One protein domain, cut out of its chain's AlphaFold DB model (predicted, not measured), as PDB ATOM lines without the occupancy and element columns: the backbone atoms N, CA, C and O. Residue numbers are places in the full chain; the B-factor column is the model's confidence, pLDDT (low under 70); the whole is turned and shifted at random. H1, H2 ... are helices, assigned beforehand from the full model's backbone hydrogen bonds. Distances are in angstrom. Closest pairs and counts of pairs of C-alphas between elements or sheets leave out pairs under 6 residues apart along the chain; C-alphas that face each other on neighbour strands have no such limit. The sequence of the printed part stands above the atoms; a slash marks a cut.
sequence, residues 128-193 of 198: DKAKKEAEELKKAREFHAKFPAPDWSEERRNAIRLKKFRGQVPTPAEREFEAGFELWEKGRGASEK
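Overview. This is residues 128 to 193 of the 198 residues of an uncharacterized protein of Planctomycetes bacterium (UniProt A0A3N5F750). Two pairs of crossed helices sit end to end: H4 crosses H1 as an X, and H3 packs on part of H2. Residues 128 to 135 of H1 stick out at one end. The 66 printed residues hold four named helices, H1 to H4 in order, and no named strand: all helix, only just loose, close to compact, with radius of gyration of the C-alphas 13.2 A and spans of 43 by 23 by 14 A.

Arrangement. H1, residues 128 to 146, touches H4, residues 181 to 192, with residues 136 to 144 alone, about perpendicular at 88 degrees; the closest C-alphas, of Ala 140 and Gly 187, are 4.2 A apart. H2, residues 154 to 165, touches H3, residues 172 to 179, with residues 157 to 160 alone, only just about perpendicular at 72 degrees; the closest C-alphas, of Arg 157 and Glu 178, are 6.2 A apart. In H1, H2, H3 and H4 every O i to N i+4 pair is within hydrogen-bond range.

Along the chain. H1 is 27.3 A long from C-alpha 128 at (-37.760, 32.561, -18.361), H2 16.7 A, H3 10.7 A, and H4 16.3 A to C-alpha 192 at (-51.582, 44.657, -36.975).

Size, cuts and confidence. The C-alphas farthest apart, of Asp 128 and Arg 166, are 43.8 A apart. The printed part has no cut and no long link. Residues 128 to 133 and 190 to 193 have pLDDT under 70.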
ATOM      1  N   ASP A 128     -38.787  32.389 -17.314       57.09
ATOM      2  CA  ASP A 128     -37.760  32.561 -18.361       57.09
ATOM      3  C   ASP A 128     -38.313  32.487 -19.794       57.09
ATOM      4  O   ASP A 128     -37.739  33.062 -20.727       57.09
ATOM      5  N   LYS A 129     -39.454  31.814 -19.996       57.25
ATOM      6  CA  LYS A 129     -40.131  31.772 -21.304       57.25
ATOM      7  C   LYS A 129     -40.706  33.134 -21.683       57.25
ATOM      8  O   LYS A 129     -40.495  33.584 -22.806       57.25
ATOM      9  N   ALA A 130     -41.344  33.817 -20.734       61.22
ATOM     10  CA  ALA A 130     -41.979  35.109 -20.978       61.22
ATOM     11  C   ALA A 130     -40.961  36.197 -21.374       61.22
ATOM     12  O   ALA A 130     -41.229  37.012 -22.259       61.22
ATOM     13  N   LYS A 131     -39.761  36.191 -20.776       63.44
ATOM     14  CA  LYS A 131     -38.685  37.127 -21.146       63.44
ATOM     15  C   LYS A 131     -38.126  36.857 -22.542       63.44
ATOM     16  O   LYS A 131     -37.918  37.804 -23.299       63.44
ATOM     17  N   LYS A 132     -37.925  35.586 -22.904       69.62
ATOM     18  CA  LYS A 132     -37.449  35.201 -24.243       69.62
ATOM     19  C   LYS A 132     -38.460  35.548 -25.332       69.62
ATOM     20  O   LYS A 132     -38.075  36.123 -26.346       69.62
ATOM     21  N   GLU A 133     -39.742  35.290 -25.091       69.88
ATOM     22  CA  GLU A 133     -40.811  35.652 -26.026       69.88
ATOM     23  C   GLU A 133     -40.926  37.172 -26.204       69.88
ATOM     24  O   GLU A 133     -41.094  37.642 -27.328       69.88
ATOM     25  N   ALA A 134     -40.774  37.962 -25.135       71.12
ATOM     26  CA  ALA A 134     -40.782  39.424 -25.222       71.12
ATOM     27  C   ALA A 134     -39.583  39.980 -26.016       71.12
ATOM     28  O   ALA A 134     -39.741  40.922 -26.799       71.12
ATOM     29  N   GLU A 135     -38.393  39.393 -25.850       75.50
ATOM     30  CA  GLU A 135     -37.198  39.774 -26.608       75.50
ATOM     31  C   GLU A 135     -37.317  39.385 -28.091       75.50
ATOM     32  O   GLU A 135     -36.997  40.189 -28.970       75.50
ATOM     33  N   GLU A 136     -37.855  38.197 -28.391       78.31
ATOM     34  CA  GLU A 136     -38.187  37.787 -29.760       78.31
ATOM     35  C   GLU A 136     -39.235  38.702 -30.394       78.31
ATOM     36  O   GLU A 136     -39.083  39.080 -31.554       78.31
ATOM     37  N   LEU A 137     -40.265  39.122 -29.651       78.12
ATOM     38  CA  LEU A 137     -41.285  40.040 -30.162       78.12
ATOM     39  C   LEU A 137     -40.701  41.422 -30.485       78.12
ATOM     40  O   LEU A 137     -41.119  42.072 -31.446       78.12
ATOM     41  N   LYS A 138     -39.734  41.883 -29.683       80.69
ATOM     42  CA  LYS A 138     -39.017  43.137 -29.935       80.69
ATOM     43  C   LYS A 138     -38.170  43.030 -31.203       80.69
ATOM     44  O   LYS A 138     -38.310  43.878 -32.082       80.69
ATOM     45  N   LYS A 139     -37.398  41.948 -31.350       84.00
ATOM     46  CA  LYS A 139     -36.628  41.666 -32.574       84.00
ATOM     47  C   LYS A 139     -37.537  41.526 -33.793       84.00
ATOM     48  O   LYS A 139     -37.222  42.061 -34.845       84.00
ATOM     49  N   ALA A 140     -38.690  40.879 -33.652       82.62
ATOM     50  CA  ALA A 140     -39.688  40.738 -34.707       82.62
ATOM     51  C   ALA A 140     -40.243  42.091 -35.175       82.62
ATOM     52  O   ALA A 140     -40.368  42.328 -36.374       82.62
ATOM     53  N   ARG A 141     -40.518  43.016 -34.247       81.56
ATOM     54  CA  ARG A 141     -40.937  44.388 -34.580       81.56
ATOM     55  C   ARG A 141     -39.837  45.183 -35.278       81.56
ATOM     56  O   ARG A 141     -40.116  45.845 -36.271       81.56
ATOM     57  N   GLU A 142     -38.604  45.100 -34.786       85.25
ATOM     58  CA  GLU A 142     -37.441  45.743 -35.414       85.25
ATOM     59  C   GLU A 142     -37.186  45.181 -36.822       85.25
ATOM     60  O   GLU A 142     -36.914  45.925 -37.761       85.25
ATOM     61  N   PHE A 143     -37.356  43.871 -36.997       84.56
ATOM     62  CA  PHE A 143     -37.183  43.193 -38.277       84.56
ATOM     63  C   PHE A 143     -38.299  43.528 -39.272       84.56
ATOM     64  O   PHE A 143     -38.026  43.781 -40.443       84.56
ATOM     65  N   HIS A 144     -39.548  43.615 -38.811       83.00
ATOM     66  CA  HIS A 144     -40.657  44.116 -39.623       83.00
ATOM     67  C   HIS A 144     -40.455  45.585 -40.029       83.00
ATOM     68  O   HIS A 144     -40.731  45.946 -41.167       83.00
ATOM     69  N   ALA A 145     -39.904  46.425 -39.147       85.75
ATOM     70  CA  ALA A 145     -39.559  47.808 -39.487       85.75
ATOM     71  C   ALA A 145     -38.437  47.905 -40.538       85.75
ATOM     72  O   ALA A 145     -38.450  48.818 -41.360       85.75
ATOM     73  N   LYS A 146     -37.489  46.954 -40.546       86.19
ATOM     74  CA  LYS A 146     -36.432  46.860 -41.569       86.19
ATOM     75  C   LYS A 146     -36.974  46.441 -42.943       86.19
ATOM     76  O   LYS A 146     -36.405  46.826 -43.963       86.19
ATOM     77  N   PHE A 147     -38.066  45.681 -42.971       86.94
ATOM     78  CA  PHE A 147     -38.695  45.160 -44.186       86.94
ATOM     79  C   PHE A 147     -40.187  45.531 -44.225       86.94
ATOM     80  O   PHE A 147     -41.037  44.669 -44.025       86.94
ATOM     81  N   PRO A 148     -40.547  46.804 -44.444       83.75
ATOM     82  CA  PRO A 148     -41.943  47.219 -44.407       83.75
ATOM     83  C   PRO A 148     -42.751  46.631 -45.577       83.75
ATOM     84  O   PRO A 148     -42.263  46.519 -46.704       83.75
ATOM     85  N   ALA A 149     -44.015  46.289 -45.318       79.88
ATOM     86  CA  ALA A 149     -45.001  46.065 -46.376       79.88
ATOM     87  C   ALA A 149     -45.305  47.401 -47.097       79.88
ATOM     88  O   ALA A 149     -45.277  48.445 -46.439       79.88
ATOM     89  N   PRO A 150     -45.613  47.416 -48.411       77.00
ATOM     90  CA  PRO A 150     -45.943  46.276 -49.278       77.00
ATOM     91  C   PRO A 150     -44.752  45.657 -50.029       77.00
ATOM     92  O   PRO A 150     -44.901  44.582 -50.607       77.00
ATOM     93  N   ASP A 151     -43.586  46.309 -50.025       81.06
ATOM     94  CA  ASP A 151     -42.414  45.884 -50.809       81.06
ATOM     95  C   ASP A 151     -41.868  44.517 -50.371       81.06
ATOM     96  O   ASP A 151     -41.313  43.755 -51.174       81.06
ATOM     97  N   TRP A 152     -42.063  44.194 -49.091       83.69
ATOM     98  CA  TRP A 152     -41.701  42.927 -48.480       83.69
ATOM     99  C   TRP A 152     -42.962  42.201 -48.025       83.69
ATOM    100  O   TRP A 152     -43.729  42.688 -47.198       83.69
ATOM    101  N   SER A 153     -43.199  41.038 -48.624       87.19
ATOM    102  CA  SER A 153     -44.412  40.249 -48.440       87.19
ATOM    103  C   SER A 153     -44.127  38.763 -48.651       87.19
ATOM    104  O   SER A 153     -43.041  38.360 -49.086       87.19
ATOM    105  N   GLU A 154     -45.121  37.924 -48.375       86.75
ATOM    106  CA  GLU A 154     -45.063  36.504 -48.721       86.75
ATOM    107  C   GLU A 154     -44.887  36.289 -50.235       86.75
ATOM    108  O   GLU A 154     -44.104  35.440 -50.664       86.75
ATOM    109  N   GLU A 155     -45.520  37.125 -51.060       85.94
ATOM    110  CA  GLU A 155     -45.337  37.108 -52.512       85.94
ATOM    111  C   GLU A 155     -43.889  37.429 -52.896       85.94
ATOM    112  O   GLU A 155     -43.303  36.749 -53.743       85.94
ATOM    113  N   ARG A 156     -43.257  38.398 -52.212       86.19
ATOM    114  CA  ARG A 156     -41.832  38.699 -52.401       86.19
ATOM    115  C   ARG A 156     -40.955  37.505 -52.026       86.19
ATOM    116  O   ARG A 156     -40.022  37.195 -52.766       86.19
ATOM    117  N   ARG A 157     -41.265  36.786 -50.941       88.44
ATOM    118  CA  ARG A 157     -40.561  35.546 -50.556       88.44
ATOM    119  C   ARG A 157     -40.669  34.478 -51.645       88.44
ATOM    120  O   ARG A 157     -39.669  33.849 -51.995       88.44
ATOM    121  N   ASN A 158     -41.855  34.298 -52.215       89.19
ATOM    122  CA  ASN A 158     -42.077  33.348 -53.304       89.19
ATOM    123  C   ASN A 158     -41.321  33.759 -54.576       89.19
ATOM    124  O   ASN A 158     -40.696  32.912 -55.217       89.19
ATOM    125  N   ALA A 159     -41.265  35.056 -54.888       88.19
ATOM    126  CA  ALA A 159     -40.449  35.577 -55.981       88.19
ATOM    127  C   ALA A 159     -38.944  35.332 -55.758       88.19
ATOM    128  O   ALA A 159     -38.241  34.952 -56.694       88.19
ATOM    129  N   ILE A 160     -38.443  35.486 -54.526       89.06
ATOM    130  CA  ILE A 160     -37.045  35.190 -54.162       89.06
ATOM    131  C   ILE A 160     -36.735  33.699 -54.339       89.06
ATOM    132  O   ILE A 160     -35.716  33.345 -54.934       89.06
ATOM    133  N   ARG A 161     -37.632  32.812 -53.890       89.44
ATOM    134  CA  ARG A 161     -37.493  31.361 -54.099       89.44
ATOM    135  C   ARG A 161     -37.460  31.013 -55.582       89.44
ATOM    136  O   ARG A 161     -36.576  30.282 -56.018       89.44
ATOM    137  N   LEU A 162     -38.363  31.589 -56.374       90.06
ATOM    138  CA  LEU A 162     -38.398  31.378 -57.819       90.06
ATOM    139  C   LEU A 162     -37.121  31.887 -58.507       90.06
ATOM    140  O   LEU A 162     -36.613  31.224 -59.409       90.06
ATOM    141  N   LYS A 163     -36.562  33.023 -58.064       87.31
ATOM    142  CA  LYS A 163     -35.253  33.511 -58.529       87.31
ATOM    143  C   LYS A 163     -34.145  32.492 -58.258       87.31
ATOM    144  O   LYS A 163     -33.395  32.182 -59.182       87.31
ATOM    145  N   LYS A 164     -34.086  31.911 -57.052       86.56
ATOM    146  CA  LYS A 164     -33.115  30.851 -56.722       86.56
ATOM    147  C   LYS A 164     -33.261  29.628 -57.625       86.56
ATOM    148  O   LYS A 164     -32.262  29.146 -58.144       86.56
ATOM    149  N   PHE A 165     -34.491  29.168 -57.863       84.25
ATOM    150  CA  PHE A 165     -34.752  28.049 -58.779       84.25
ATOM    151  C   PHE A 165     -34.301  28.340 -60.215       84.25
ATOM    152  O   PHE A 165     -33.866  27.437 -60.919       84.25
ATOM    153  N   ARG A 166     -34.354  29.604 -60.643       85.31
ATOM    154  CA  ARG A 166     -33.861  30.055 -61.954       85.31
ATOM    155  C   ARG A 166     -32.343  30.279 -61.995       85.31
ATOM    156  O   ARG A 166     -31.848  30.822 -62.978       85.31
ATOM    157  N   GLY A 167     -31.611  29.923 -60.938       87.44
ATOM    158  CA  GLY A 167     -30.167  30.145 -60.831       87.44
ATOM    159  C   GLY A 167     -29.774  31.614 -60.638       87.44
ATOM    160  O   GLY A 167     -28.598  31.953 -60.742       87.44
ATOM    161  N   GLN A 168     -30.735  32.500 -60.355       83.94
ATOM    162  CA  GLN A 168     -30.442  33.893 -60.044       83.94
ATOM    163  C   GLN A 168     -30.085  34.026 -58.569       83.94
ATOM    164  O   GLN A 168     -30.805  33.560 -57.685       83.94
ATOM    165  N   VAL A 169     -28.976  34.706 -58.310       86.50
ATOM    166  CA  VAL A 169     -28.487  34.960 -56.961       86.50
ATOM    167  C   VAL A 169     -29.358  36.038 -56.300       86.50
ATOM    168  O   VAL A 169     -29.378  37.167 -56.792       86.50
ATOM    169  N   PRO A 170     -30.060  35.748 -55.186       88.06
ATOM    170  CA  PRO A 170     -30.825  36.766 -54.477       88.06
ATOM    171  C   PRO A 170     -29.908  37.824 -53.880       88.06
ATOM    172  O   PRO A 170     -28.801  37.515 -53.413       88.06
ATOM    173  N   THR A 171     -30.403  39.056 -53.860       90.19
ATOM    174  CA  THR A 171     -29.715  40.193 -53.243       90.19
ATOM    175  C   THR A 171     -29.519  39.967 -51.735       90.19
ATOM    176  O   THR A 171     -30.265  39.192 -51.130       90.19
ATOM    177  N   PRO A 172     -28.542  40.630 -51.089       89.56
ATOM    178  CA  PRO A 172     -28.317  40.480 -49.649       89.56
ATOM    179  C   PRO A 172     -29.579  40.722 -48.805       89.56
ATOM    180  O   PRO A 172     -29.897  39.911 -47.941       89.56
ATOM    181  N   ALA A 173     -30.360  41.756 -49.138       87.06
ATOM    182  CA  ALA A 173     -31.631  42.057 -48.477       87.06
ATOM    183  C   ALA A 173     -32.677  40.938 -48.653       87.06
ATOM    184  O   ALA A 173     -33.384  40.597 -47.713       87.06
ATOM    185  N   GLU A 174     -32.746  40.320 -49.837       88.25
ATOM    186  CA  GLU A 174     -33.650  39.194 -50.108       88.25
ATOM    187  C   GLU A 174     -33.268  37.935 -49.317       88.25
ATOM    188  O   GLU A 174     -34.147  37.217 -48.844       88.25
ATOM    189  N   ARG A 175     -31.966  37.678 -49.128       88.50
ATOM    190  CA  ARG A 175     -31.491  36.555 -48.301       88.50
ATOM    191  C   ARG A 175     -31.778  36.775 -46.821       88.50
ATOM    192  O   ARG A 175     -32.209  35.841 -46.151       88.50
ATOM    193  N   GLU A 176     -31.541  37.991 -46.328       88.19
ATOM    194  CA  GLU A 176     -31.857  38.368 -44.949       88.19
ATOM    195  C   GLU A 176     -33.355  38.223 -44.675       88.19
ATOM    196  O   GLU A 176     -33.736  37.588 -43.693       88.19
ATOM    197  N   PHE A 177     -34.202  38.731 -45.573       89.31
ATOM    198  CA  PHE A 177     -35.652  38.614 -45.456       89.31
ATOM    199  C   PHE A 177     -36.131  37.156 -45.457       89.31
ATOM    200  O   PHE A 177     -36.958  36.778 -44.634       89.31
ATOM    201  N   GLU A 178     -35.604  36.310 -46.346       89.38
ATOM    202  CA  GLU A 178     -35.992  34.897 -46.410       89.38
ATOM    203  C   GLU A 178     -35.574  34.112 -45.159       89.38
ATOM    204  O   GLU A 178     -36.349  33.281 -44.681       89.38
ATOM    205  N   ALA A 179     -34.382  34.389 -44.620       90.00
ATOM    206  CA  ALA A 179     -33.884  33.770 -43.393       90.00
ATOM    207  C   ALA A 179     -34.658  34.234 -42.147       90.00
ATOM    208  O   ALA A 179     -34.855  33.453 -41.221       90.00
ATOM    209  N   GLY A 180     -35.115  35.490 -42.133       89.06
ATOM    210  CA  GLY A 180     -35.884  36.079 -41.036       89.06
ATOM    211  C   GLY A 180     -37.397  36.119 -41.256       89.06
ATOM    212  O   GLY A 180     -38.082  36.822 -40.520       89.06
ATOM    213  N   PHE A 181     -37.939  35.396 -42.242       86.88
ATOM    214  CA  PHE A 181     -39.351  35.516 -42.629       86.88
ATOM    215  C   PHE A 181     -40.324  35.181 -41.488       86.88
ATOM    216  O   PHE A 181     -41.309  35.884 -41.297       86.88
ATOM    217  N   GLU A 182     -40.034  34.158 -40.680       86.44
ATOM    218  CA  GLU A 182     -40.866  33.818 -39.512       86.44
ATOM    219  C   GLU A 182     -40.855  34.935 -38.458       86.44
ATOM    220  O   GLU A 182     -41.870  35.231 -37.826       86.44
ATOM    221  N   LEU A 183     -39.707  35.596 -38.286       85.88
ATOM    222  CA  LEU A 183     -39.555  36.734 -37.384       85.88
ATOM    223  C   LEU A 183     -40.308  37.960 -37.922       85.88
ATOM    224  O   LEU A 183     -40.950  38.686 -37.166       85.88
ATOM    225  N   TRP A 184     -40.267  38.158 -39.239       87.81
ATOM    226  CA  TRP A 184     -41.013  39.197 -39.938       87.81
ATOM    227  C   TRP A 184     -42.527  39.009 -39.803       87.81
ATOM    228  O   TRP A 184     -43.237  39.956 -39.471       87.81
ATOM    229  N   GLU A 185     -43.021  37.784 -39.985       85.06
ATOM    230  CA  GLU A 185     -44.442  37.447 -39.871       85.06
ATOM    231  C   GLU A 185     -44.960  37.646 -38.438       85.06
ATOM    232  O   GLU A 185     -46.013  38.259 -38.232       85.06
ATOM    233  N   LYS A 186     -44.174  37.232 -37.432       84.50
ATOM    234  CA  LYS A 186     -44.441  37.539 -36.015       84.50
ATOM    235  C   LYS A 186     -44.508  39.054 -35.768       84.50
ATOM    236  O   LYS A 186     -45.371  39.525 -35.024       84.50
ATOM    237  N   GLY A 187     -43.627  39.828 -36.403       83.19
ATOM    238  CA  GLY A 187     -43.580  41.288 -36.305       83.19
ATOM    239  C   GLY A 187     -44.776  41.973 -36.964       83.19
ATOM    240  O   GLY A 187     -45.339  42.908 -36.388       83.19
ATOM    241  N   ARG A 188     -45.215  41.460 -38.119       81.06
ATOM    242  CA  ARG A 188     -46.431  41.890 -38.820       81.06
ATOM    243  C   ARG A 188     -47.662  41.677 -37.945       81.06
ATOM    244  O   ARG A 188     -48.368  42.639 -37.656       81.06
ATOM    245  N   GLY A 189     -47.850  40.467 -37.408       75.88
ATOM    246  CA  GLY A 189     -48.976  40.160 -36.516       75.88
ATOM    247  C   GLY A 189     -48.978  40.993 -35.224       75.88
ATOM    248  O   GLY A 189     -50.035  41.347 -34.702       75.88
ATOM    249  N   ALA A 190     -47.799  41.373 -34.717       68.75
ATOM    250  CA  ALA A 190     -47.667  42.277 -33.572       68.75
ATOM    251  C   ALA A 190     -47.913  43.761 -33.912       68.75
ATOM    252  O   ALA A 190     -48.185  44.545 -32.999       68.75
ATOM    253  N   SER A 191     -47.787  44.142 -35.186       64.06
ATOM    254  CA  SER A 191     -48.030  45.495 -35.704       64.06
ATOM    255  C   SER A 191     -49.504  45.689 -36.079       64.06
ATOM    256  O   SER A 191     -50.084  46.711 -35.725       64.06
ATOM    257  N   GLU A 192     -50.141  44.675 -36.674       61.16
ATOM    258  CA  GLU A 192     -51.582  44.657 -36.975       61.16
ATOM    259  C   GLU A 192     -52.437  44.660 -35.702       61.16
ATOM    260  O   GLU A 192     -53.390  45.425 -35.607       61.16
ATOM    261  N   LYS A 193     -52.039  43.917 -34.655       56.09
ATOM    262  CA  LYS A 193     -52.709  43.972 -33.337       56.09
ATOM    263  C   LYS A 193     -52.673  45.352 -32.672       56.09
ATOM    264  O   LYS A 193     -53.447  45.600 -31.755       56.09
TER     265      LYS A 193